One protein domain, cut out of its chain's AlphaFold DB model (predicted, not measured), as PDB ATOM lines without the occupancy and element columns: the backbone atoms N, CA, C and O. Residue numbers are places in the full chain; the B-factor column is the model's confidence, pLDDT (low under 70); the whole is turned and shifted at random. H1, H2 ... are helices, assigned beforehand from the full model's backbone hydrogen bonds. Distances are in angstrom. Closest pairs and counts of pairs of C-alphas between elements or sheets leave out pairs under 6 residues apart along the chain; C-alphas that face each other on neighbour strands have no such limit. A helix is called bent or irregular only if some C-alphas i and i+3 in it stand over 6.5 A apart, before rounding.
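AT A GLANCE: This is residues 56 to 121 of the 122 residues of an uncharacterized protein of Pseudomonas sp. 91RF (UniProt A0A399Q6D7). Three helices cross one another with their centres in a triangle: the long H2, H1 folded against it through a tight link, and H3 across the two. A long loop with no named element, residues 91 to 109, runs from the last residue of H2 to H3 and makes the end of the model opposite that tight link. The printed part has 66 residues with three named helices, in the order H1, H2, H3, and no named strand; the class is all helix. The whole is compact, with a radius of gyration of the C-alphas of 11.7 A, yet elongated, spanning 32 by 21 by 16 A.

HOW THE PARTS SIT: H2, residues 74 to 90, touches H1, residues 56 to 69, closest at the C-alphas of Val 77 and Ala 64, 6.0 A apart. They run opposite ways at a steep tilt of 46 degrees. H3, residues 110 to 119, touches H2 at residues 78 to 82 of H2 alone, closest at the C-alphas of Arg 110 and His 82, 5.8 A apart. These two run opposite ways at a steep tilt of 60 degrees. H3 also touches H1, about perpendicular at 80 degrees, with the C-alphas of Leu 117 and Val 61 closest at 6.2 A. Every O i to N i+4 pair is within hydrogen-bond range in H1 and H3, and 11 of 13 are in H2.

IN THESE COORDINATES: H2 measures 25.0 A from C-alpha 74 at (5.139, -39.230, 45.046) to C-alpha 90; it is irregular, with C-alphas 75 and 78 lying 7.0 A apart. H1 measures 20.1 A from C-alpha 56 at (-11.779, -49.747, 48.067) to C-alpha 69. H3 measures 14.3 A and ends with C-alpha 119 at (-7.624, -36.891, 51.693).

THE WHOLE: The two C-alphas farthest apart, those of Gly 71 and Glu 103, are 34.2 A apart. The printed part has no cut. The link from H2 to H3 is long, with 19 residues. The mean pLDDT of the printed part is 83.8, and residues 101 to 105 are under 70.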
ATOM      1  N   ARG A  56     -12.513 -50.192  49.253       80.56
ATOM      2  CA  ARG A  56     -11.779 -49.747  48.067       80.56
ATOM      3  C   ARG A  56     -10.785 -48.613  48.339       80.56
ATOM      4  O   ARG A  56      -9.651 -48.685  47.876       80.56
ATOM      5  N   ASP A  57     -11.198 -47.564  49.036       82.50
ATOM      6  CA  ASP A  57     -10.367 -46.404  49.358       82.50
ATOM      7  C   ASP A  57      -9.252 -46.800  50.334       82.50
ATOM      8  O   ASP A  57      -8.104 -46.398  50.135       82.50
ATOM      9  N   VAL A  58      -9.542 -47.689  51.296       85.94
ATOM     10  CA  VAL A  58      -8.515 -48.316  52.149       85.94
ATOM     11  C   VAL A  58      -7.494 -49.067  51.294       85.94
ATOM     12  O   VAL A  58      -6.296 -48.804  51.399       85.94
ATOM     13  N   ALA A  59      -7.951 -49.926  50.379       87.75
ATOM     14  CA  ALA A  59      -7.072 -50.703  49.506       87.75
ATOM     15  C   ALA A  59      -6.202 -49.818  48.589       87.75
ATOM     16  O   ALA A  59      -5.025 -50.111  48.357       87.75
ATOM     17  N   LEU A  60      -6.745 -48.705  48.079       89.31
ATOM     18  CA  LEU A  60      -5.992 -47.719  47.292       89.31
ATOM     19  C   LEU A  60      -4.896 -47.044  48.128       89.31
ATOM     20  O   LEU A  60      -3.767 -46.881  47.656       89.31
ATOM     21  N   VAL A  61      -5.215 -46.668  49.367       90.25
ATOM     22  CA  VAL A  61      -4.288 -46.037  50.318       90.25
ATOM     23  C   VAL A  61      -3.177 -47.001  50.725       90.25
ATOM     24  O   VAL A  61      -2.006 -46.614  50.734       90.25
ATOM     25  N   GLU A  62      -3.503 -48.260  51.008       91.50
ATOM     26  CA  GLU A  62      -2.520 -49.300  51.326       91.50
ATOM     27  C   GLU A  62      -1.568 -49.550  50.161       91.50
ATOM     28  O   GLU A  62      -0.347 -49.543  50.351       91.50
ATOM     29  N   LYS A  63      -2.088 -49.668  48.930       92.31
ATOM     30  CA  LYS A  63      -1.230 -49.835  47.753       92.31
ATOM     31  C   LYS A  63      -0.311 -48.632  47.545       92.31
ATOM     32  O   LYS A  63       0.862 -48.807  47.220       92.31
ATOM     33  N   ALA A  64      -0.811 -47.418  47.765       90.75
ATOM     34  CA  ALA A  64      -0.007 -46.203  47.679       90.75
ATOM     35  C   ALA A  64       1.110 -46.157  48.737       90.75
ATOM     36  O   ALA A  64       2.222 -45.720  48.435       90.75
ATOM     37  N   ARG A  65       0.844 -46.625  49.963       91.50
ATOM     38  CA  ARG A  65       1.853 -46.739  51.029       91.50
ATOM     39  C   ARG A  65       2.920 -47.776  50.687       91.50
ATOM     40  O   ARG A  65       4.099 -47.466  50.830       91.50
ATOM     41  N   ALA A  66       2.526 -48.940  50.174       92.19
ATOM     42  CA  ALA A  66       3.461 -49.979  49.739       92.19
ATOM     43  C   ALA A  66       4.422 -49.461  48.655       92.19
ATOM     44  O   ALA A  66       5.634 -49.558  48.813       92.19
ATOM     45  N   LEU A  67       3.903 -48.787  47.622       91.38
ATOM     46  CA  LEU A  67       4.734 -48.214  46.551       91.38
ATOM     47  C   LEU A  67       5.733 -47.167  47.067       91.38
ATOM     48  O   LEU A  67       6.851 -47.064  46.573       91.38
ATOM     49  N   LYS A  68       5.351 -46.379  48.074       89.25
ATOM     50  CA  LYS A  68       6.274 -45.426  48.703       89.25
ATOM     51  C   LYS A  68       7.358 -46.100  49.530       89.25
ATOM     52  O   LYS A  68       8.487 -45.621  49.517       89.25
ATOM     53  N   LEU A  69       7.016 -47.168  50.250       90.69
ATOM     54  CA  LEU A  69       7.989 -47.976  50.990       90.69
ATOM     55  C   LEU A  69       8.993 -48.634  50.035       90.69
ATOM     56  O   LEU A  69      10.171 -48.707  50.355       90.69
ATOM     57  N   GLU A  70       8.553 -49.000  48.830       90.94
ATOM     58  CA  GLU A  70       9.408 -49.465  47.726       90.94
ATOM     59  C   GLU A  70      10.274 -48.343  47.099       90.94
ATOM     60  O   GLU A  70      11.011 -48.583  46.147       90.94
ATOM     61  N   GLY A  71      10.209 -47.107  47.613       89.38
ATOM     62  CA  GLY A  71      11.024 -45.977  47.156       89.38
ATOM     63  C   GLY A  71      10.433 -45.192  45.982       89.38
ATOM     64  O   GLY A  71      11.106 -44.332  45.408       89.38
ATOM     65  N   MET A  72       9.171 -45.436  45.607       90.75
ATOM     66  CA  MET A  72       8.545 -44.729  44.492       90.75
ATOM     67  C   MET A  72       8.301 -43.249  44.818       90.75
ATOM     68  O   MET A  72       7.696 -42.886  45.831       90.75
ATOM     69  N   SER A  73       8.707 -42.367  43.901       88.50
ATOM     70  CA  SER A  73       8.450 -40.930  44.026       88.50
ATOM     71  C   SER A  73       6.951 -40.625  44.024       88.50
ATOM     72  O   SER A  73       6.200 -41.120  43.179       88.50
ATOM     73  N   ARG A  74       6.529 -39.714  44.913       83.69
ATOM     74  CA  ARG A  74       5.139 -39.230  45.046       83.69
ATOM     75  C   ARG A  74       4.482 -38.857  43.712       83.69
ATOM     76  O   ARG A  74       3.280 -39.044  43.566       83.69
ATOM     77  N   ARG A  75       5.255 -38.356  42.740       84.56
ATOM     78  CA  ARG A  75       4.750 -37.960  41.411       84.56
ATOM     79  C   ARG A  75       4.187 -39.140  40.600       84.56
ATOM     80  O   ARG A  75       3.294 -38.927  39.783       84.56
ATOM     81  N   TYR A  76       4.675 -40.360  40.835       89.06
ATOM     82  CA  TYR A  76       4.292 -41.562  40.082       89.06
ATOM     83  C   TYR A  76       3.312 -42.470  40.826       89.06
ATOM     84  O   TYR A  76       2.543 -43.176  40.173       89.06
ATOM     85  N   VAL A  77       3.264 -42.385  42.160       90.50
ATOM     86  CA  VAL A  77       2.395 -43.217  43.012       90.50
ATOM     87  C   VAL A  77       0.943 -43.195  42.531       90.50
ATOM     88  O   VAL A  77       0.360 -44.244  42.295       90.50
ATOM     89  N   THR A  78       0.363 -42.016  42.288       91.31
ATOM     90  CA  THR A  78      -1.033 -41.901  41.830       91.31
ATOM     91  C   THR A  78      -1.284 -42.613  40.498       91.31
ATOM     92  O   THR A  78      -2.348 -43.194  40.287       91.31
ATOM     93  N   THR A  79      -0.319 -42.561  39.577       92.44
ATOM     94  CA  THR A  79      -0.437 -43.196  38.259       92.44
ATOM     95  C   THR A  79      -0.406 -44.712  38.386       92.44
ATOM     96  O   THR A  79      -1.255 -45.386  37.804       92.44
ATOM     97  N   GLU A  80       0.520 -45.235  39.186       92.75
ATOM     98  CA  GLU A  80       0.668 -46.673  39.410       92.75
ATOM     99  C   GLU A  80      -0.498 -47.254  40.210       92.75
ATOM    100  O   GLU A  80      -1.040 -48.291  39.835       92.75
ATOM    101  N   VAL A  81      -0.992 -46.544  41.226       91.94
ATOM    102  CA  VAL A  81      -2.203 -46.937  41.965       91.94
ATOM    103  C   VAL A  81      -3.415 -46.986  41.033       91.94
ATOM    104  O   VAL A  81      -4.174 -47.954  41.050       91.94
ATOM    105  N   HIS A  82      -3.588 -45.987  40.166       92.31
ATOM    106  CA  HIS A  82      -4.680 -45.977  39.192       92.31
ATOM    107  C   HIS A  82      -4.548 -47.103  38.152       92.31
ATOM    108  O   HIS A  82      -5.550 -47.720  37.784       92.31
ATOM    109  N   ARG A  83      -3.327 -47.408  37.693       92.50
ATOM    110  CA  ARG A  83      -3.057 -48.521  36.772       92.50
ATOM    111  C   ARG A  83      -3.362 -49.869  37.423       92.50
ATOM    112  O   ARG A  83      -4.080 -50.673  36.833       92.50
ATOM    113  N   TRP A  84      -2.875 -50.083  38.642       93.38
ATOM    114  CA  TRP A  84      -3.167 -51.265  39.444       93.38
ATOM    115  C   TRP A  84      -4.672 -51.430  39.662       93.38
ATOM    116  O   TRP A  84      -5.212 -52.511  39.444       93.38
ATOM    117  N   PHE A  85      -5.377 -50.350  40.005       89.19
ATOM    118  CA  PHE A  85      -6.815 -50.406  40.237       89.19
ATOM    119  C   PHE A  85      -7.593 -50.780  38.969       89.19
ATOM    120  O   PHE A  85      -8.463 -51.649  39.015       89.19
ATOM    121  N   LYS A  86      -7.226 -50.215  37.811       89.81
ATOM    122  CA  LYS A  86      -7.788 -50.625  36.515       89.81
ATOM    123  C   LYS A  86      -7.596 -52.114  36.242       89.81
ATOM    124  O   LYS A  86      -8.523 -52.758  35.762       89.81
ATOM    125  N   GLN A  87      -6.425 -52.662  36.562       88.38
ATOM    126  CA  GLN A  87      -6.164 -54.092  36.401       88.38
ATOM    127  C   GLN A  87      -7.039 -54.939  37.328       88.38
ATOM    128  O   GLN A  87      -7.552 -55.959  36.883       88.38
ATOM    129  N   GLN A  88      -7.256 -54.524  38.583       86.06
ATOM    130  CA  GLN A  88      -8.140 -55.260  39.497       86.06
ATOM    131  C   GLN A  88      -9.600 -55.246  39.029       86.06
ATOM    132  O   GLN A  88     -10.262 -56.277  39.090       86.06
ATOM    133  N   VAL A  89     -10.091 -54.115  38.510       83.69
ATOM    134  CA  VAL A  89     -11.456 -54.013  37.960       83.69
ATOM    135  C   VAL A  89     -11.605 -54.823  36.666       83.69
ATOM    136  O   VAL A  89     -12.643 -55.438  36.441       83.69
ATOM    137  N   ALA A  90     -10.563 -54.891  35.833       85.56
ATOM    138  CA  ALA A  90     -10.578 -55.672  34.596       85.56
ATOM    139  C   ALA A  90     -10.590 -57.196  34.818       85.56
ATOM    140  O   ALA A  90     -10.882 -57.942  33.884       85.56
ATOM    141  N   LYS A  91     -10.284 -57.681  36.031       85.00
ATOM    142  CA  LYS A  91     -10.334 -59.117  36.335       85.00
ATOM    143  C   LYS A  91     -11.765 -59.663  36.239       85.00
ATOM    144  O   LYS A  91     -12.717 -58.940  36.557       85.00
ATOM    145  N   PRO A  92     -11.932 -60.952  35.883       80.88
ATOM    146  CA  PRO A  92     -13.215 -61.637  35.993       80.88
ATOM    147  C   PRO A  92     -13.749 -61.554  37.422       80.88
ATOM    148  O   PRO A  92     -12.972 -61.670  38.368       80.88
ATOM    149  N   TYR A  93     -15.067 -61.413  37.585       71.31
ATOM    150  CA  TYR A  93     -15.701 -61.198  38.892       71.31
ATOM    151  C   TYR A  93     -15.232 -62.184  39.979       71.31
ATOM    152  O   TYR A  93     -14.876 -61.769  41.074       71.31
ATOM    153  N   LYS A  94     -15.117 -63.477  39.643       76.38
ATOM    154  CA  LYS A  94     -14.663 -64.537  40.566       76.38
ATOM    155  C   LYS A  94     -13.228 -64.360  41.094       76.38
ATOM    156  O   LYS A  94     -12.853 -65.032  42.045       76.38
ATOM    157  N   GLN A  95     -12.422 -63.509  40.461       79.00
ATOM    158  CA  GLN A  95     -11.031 -63.219  40.824       79.00
ATOM    159  C   GLN A  95     -10.850 -61.782  41.335       79.00
ATOM    160  O   GLN A  95      -9.716 -61.346  41.570       79.00
ATOM    161  N   ARG A  96     -11.943 -61.016  41.452       79.38
ATOM    162  CA  ARG A  96     -11.891 -59.660  41.989       79.38
ATOM    163  C   ARG A  96     -11.741 -59.719  43.513       79.38
ATOM    164  O   ARG A  96     -12.341 -60.581  44.152       79.38
ATOM    165  N   PRO A  97     -10.950 -58.811  44.103       76.19
ATOM    166  CA  PRO A  97     -10.917 -58.641  45.548       76.19
ATOM    167  C   PRO A  97     -12.303 -58.284  46.102       76.19
ATOM    168  O   PRO A  97     -13.046 -57.558  45.444       76.19
ATOM    169  N   ALA A  98     -12.611 -58.732  47.323       73.19
ATOM    170  CA  ALA A  98     -13.919 -58.534  47.964       73.19
ATOM    171  C   ALA A  98     -14.344 -57.054  48.071       73.19
ATOM    172  O   ALA A  98     -15.522 -56.740  47.938       73.19
ATOM    173  N   TRP A  99     -13.377 -56.144  48.201       77.62
ATOM    174  CA  TRP A  99     -13.608 -54.698  48.265       77.62
ATOM    175  C   TRP A  99     -14.030 -54.063  46.921       77.62
ATOM    176  O   TRP A  99     -14.390 -52.884  46.867       77.62
ATOM    177  N   ILE A 100     -13.988 -54.805  45.805       73.25
ATOM    178  CA  ILE A 100     -14.570 -54.385  44.522       73.25
ATOM    179  C   ILE A 100     -15.978 -54.972  44.416       73.25
ATOM    180  O   ILE A 100     -16.152 -56.113  43.995       73.25
ATOM    181  N   SER A 101     -16.983 -54.157  44.756       65.69
ATOM    182  CA  SER A 101     -18.397 -54.534  44.618       65.69
ATOM    183  C   SER A 101     -18.733 -54.994  43.192       65.69
ATOM    184  O   SER A 101     -18.199 -54.453  42.216       65.69
ATOM    185  N   GLN A 102     -19.661 -55.954  43.090       58.50
ATOM    186  CA  GLN A 102     -20.206 -56.495  41.838       58.50
ATOM    187  C   GLN A 102     -20.652 -55.412  40.858       58.50
ATOM    188  O   GLN A 102     -20.421 -55.547  39.663       58.50
ATOM    189  N   GLU A 103     -21.218 -54.321  41.371       55.44
ATOM    190  CA  GLU A 103     -21.748 -53.205  40.579       55.44
ATOM    191  C   GLU A 103     -20.652 -52.270  40.031       55.44
ATOM    192  O   GLU A 103     -20.922 -51.333  39.277       55.44
ATOM    193  N   THR A 104     -19.385 -52.492  40.400       63.12
ATOM    194  CA  THR A 104     -18.265 -51.654  39.958       63.12
ATOM    195  C   THR A 104     -17.793 -52.084  38.566       63.12
ATOM    196  O   THR A 104     -16.752 -52.722  38.413       63.12
ATOM    197  N   ASP A 105     -18.545 -51.706  37.533       58.47
ATOM    198  CA  ASP A 105     -18.183 -51.979  36.133       58.47
ATOM    199  C   ASP A 105     -17.109 -51.035  35.586       58.47
ATOM    200  O   ASP A 105     -16.408 -51.352  34.622       58.47
ATOM    201  N   LYS A 106     -16.948 -49.857  36.199       71.81
ATOM    202  CA  LYS A 106     -15.997 -48.837  35.748       71.81
ATOM    203  C   LYS A 106     -14.992 -48.499  36.834       71.81
ATOM    204  O   LYS A 106     -15.346 -48.172  37.964       71.81
ATOM    205  N   ALA A 107     -13.717 -48.515  36.452       75.25
ATOM    206  CA  ALA A 107     -12.651 -48.006  37.296       75.25
ATOM    207  C   ALA A 107     -12.810 -46.491  37.517       75.25
ATOM    208  O   ALA A 107     -13.204 -45.743  36.619       75.25
ATOM    209  N   LEU A 108     -12.454 -46.046  38.719       81.50
ATOM    210  CA  LEU A 108     -12.383 -44.638  39.097       81.50
ATOM    211  C   LEU A 108     -11.416 -43.887  38.179       81.50
ATOM    212  O   LEU A 108     -10.388 -44.415  37.752       81.50
ATOM    213  N   SER A 109     -11.722 -42.616  37.924       85.31
ATOM    214  CA  SER A 109     -10.808 -41.739  37.197       85.31
ATOM    215  C   SER A 109      -9.549 -41.458  38.024       85.31
ATOM    216  O   SER A 109      -9.595 -41.376  39.254       85.31
ATOM    217  N   ARG A 110      -8.420 -41.215  37.347       86.12
ATOM    218  CA  ARG A 110      -7.155 -40.820  37.994       86.12
ATOM    219  C   ARG A 110      -7.327 -39.635  38.953       86.12
ATOM    220  O   ARG A 110      -6.758 -39.652  40.036       86.12
ATOM    221  N   LYS A 111      -8.143 -38.640  38.575       86.12
ATOM    222  CA  LYS A 111      -8.443 -37.463  39.412       86.12
ATOM    223  C   LYS A 111      -9.114 -37.848  40.731       86.12
ATOM    224  O   LYS A 111      -8.815 -37.256  41.762       86.12
ATOM    225  N   ARG A 112     -10.008 -38.843  40.714       82.31
ATOM    226  CA  ARG A 112     -10.678 -39.312  41.931       82.31
ATOM    227  C   ARG A 112      -9.728 -40.104  42.824       82.31
ATOM    228  O   ARG A 112      -9.724 -39.862  44.024       82.31
ATOM    229  N   VAL A 113      -8.882 -40.958  42.242       84.69
ATOM    230  CA  VAL A 113      -7.809 -41.652  42.978       84.69
ATOM    231  C   VAL A 113      -6.880 -40.640  43.652       84.69
ATOM    232  O   VAL A 113      -6.587 -40.766  44.832       84.69
ATOM    233  N   GLU A 114      -6.473 -39.586  42.943       88.31
ATOM    234  CA  GLU A 114      -5.644 -38.522  43.515       88.31
ATOM    235  C   GLU A 114      -6.324 -37.805  44.690       88.31
ATOM    236  O   GLU A 114      -5.679 -37.542  45.702       88.31
ATOM    237  N   ALA A 115      -7.620 -37.503  44.568       86.19
ATOM    238  CA  ALA A 115      -8.389 -36.870  45.634       86.19
ATOM    239  C   ALA A 115      -8.443 -37.745  46.898       86.19
ATOM    240  O   ALA A 115      -8.219 -37.230  47.990       86.19
ATOM    241  N   ILE A 116      -8.654 -39.057  46.739       85.38
ATOM    242  CA  ILE A 116      -8.648 -40.029  47.843       85.38
ATOM    243  C   ILE A 116      -7.267 -40.062  48.510       85.38
ATOM    244  O   ILE A 116      -7.150 -39.878  49.719       85.38
ATOM    245  N   LEU A 117      -6.188 -40.204  47.732       87.12
ATOM    246  CA  LEU A 117      -4.828 -40.235  48.287       87.12
ATOM    247  C   LEU A 117      -4.475 -38.939  49.038       87.12
ATOM    248  O   LEU A 117      -3.890 -38.993  50.122       87.12
ATOM    249  N   LYS A 118      -4.896 -37.778  48.515       87.12
ATOM    250  CA  LYS A 118      -4.739 -36.476  49.182       87.12
ATOM    251  C   LYS A 118      -5.524 -36.399  50.490       87.12
ATOM    252  O   LYS A 118      -4.966 -35.954  51.492       87.12
ATOM    253  N   GLN A 119      -6.776 -36.855  50.498       83.69
ATOM    254  CA  GLN A 119      -7.624 -36.891  51.693       83.69
ATOM    255  C   GLN A 119      -6.989 -37.733  52.810       83.69
ATOM    256  O   GLN A 119      -6.984 -37.316  53.965       83.69
ATOM    257  N   HIS A 120      -6.357 -38.854  52.457       83.56
ATOM    258  CA  HIS A 120      -5.668 -39.743  53.399       83.56
ATOM    259  C   HIS A 120      -4.190 -39.391  53.652       83.56
ATOM    260  O   HIS A 120      -3.478 -40.156  54.307       83.56
ATOM    261  N   ARG A 121      -3.721 -38.230  53.169       81.88
ATOM    262  CA  ARG A 121      -2.351 -37.706  53.351       81.88
ATOM    263  C   ARG A 121      -1.240 -38.666  52.906       81.88
ATOM    264  O   ARG A 121      -0.134 -38.633  53.452       81.88
TER     265      ARG A 121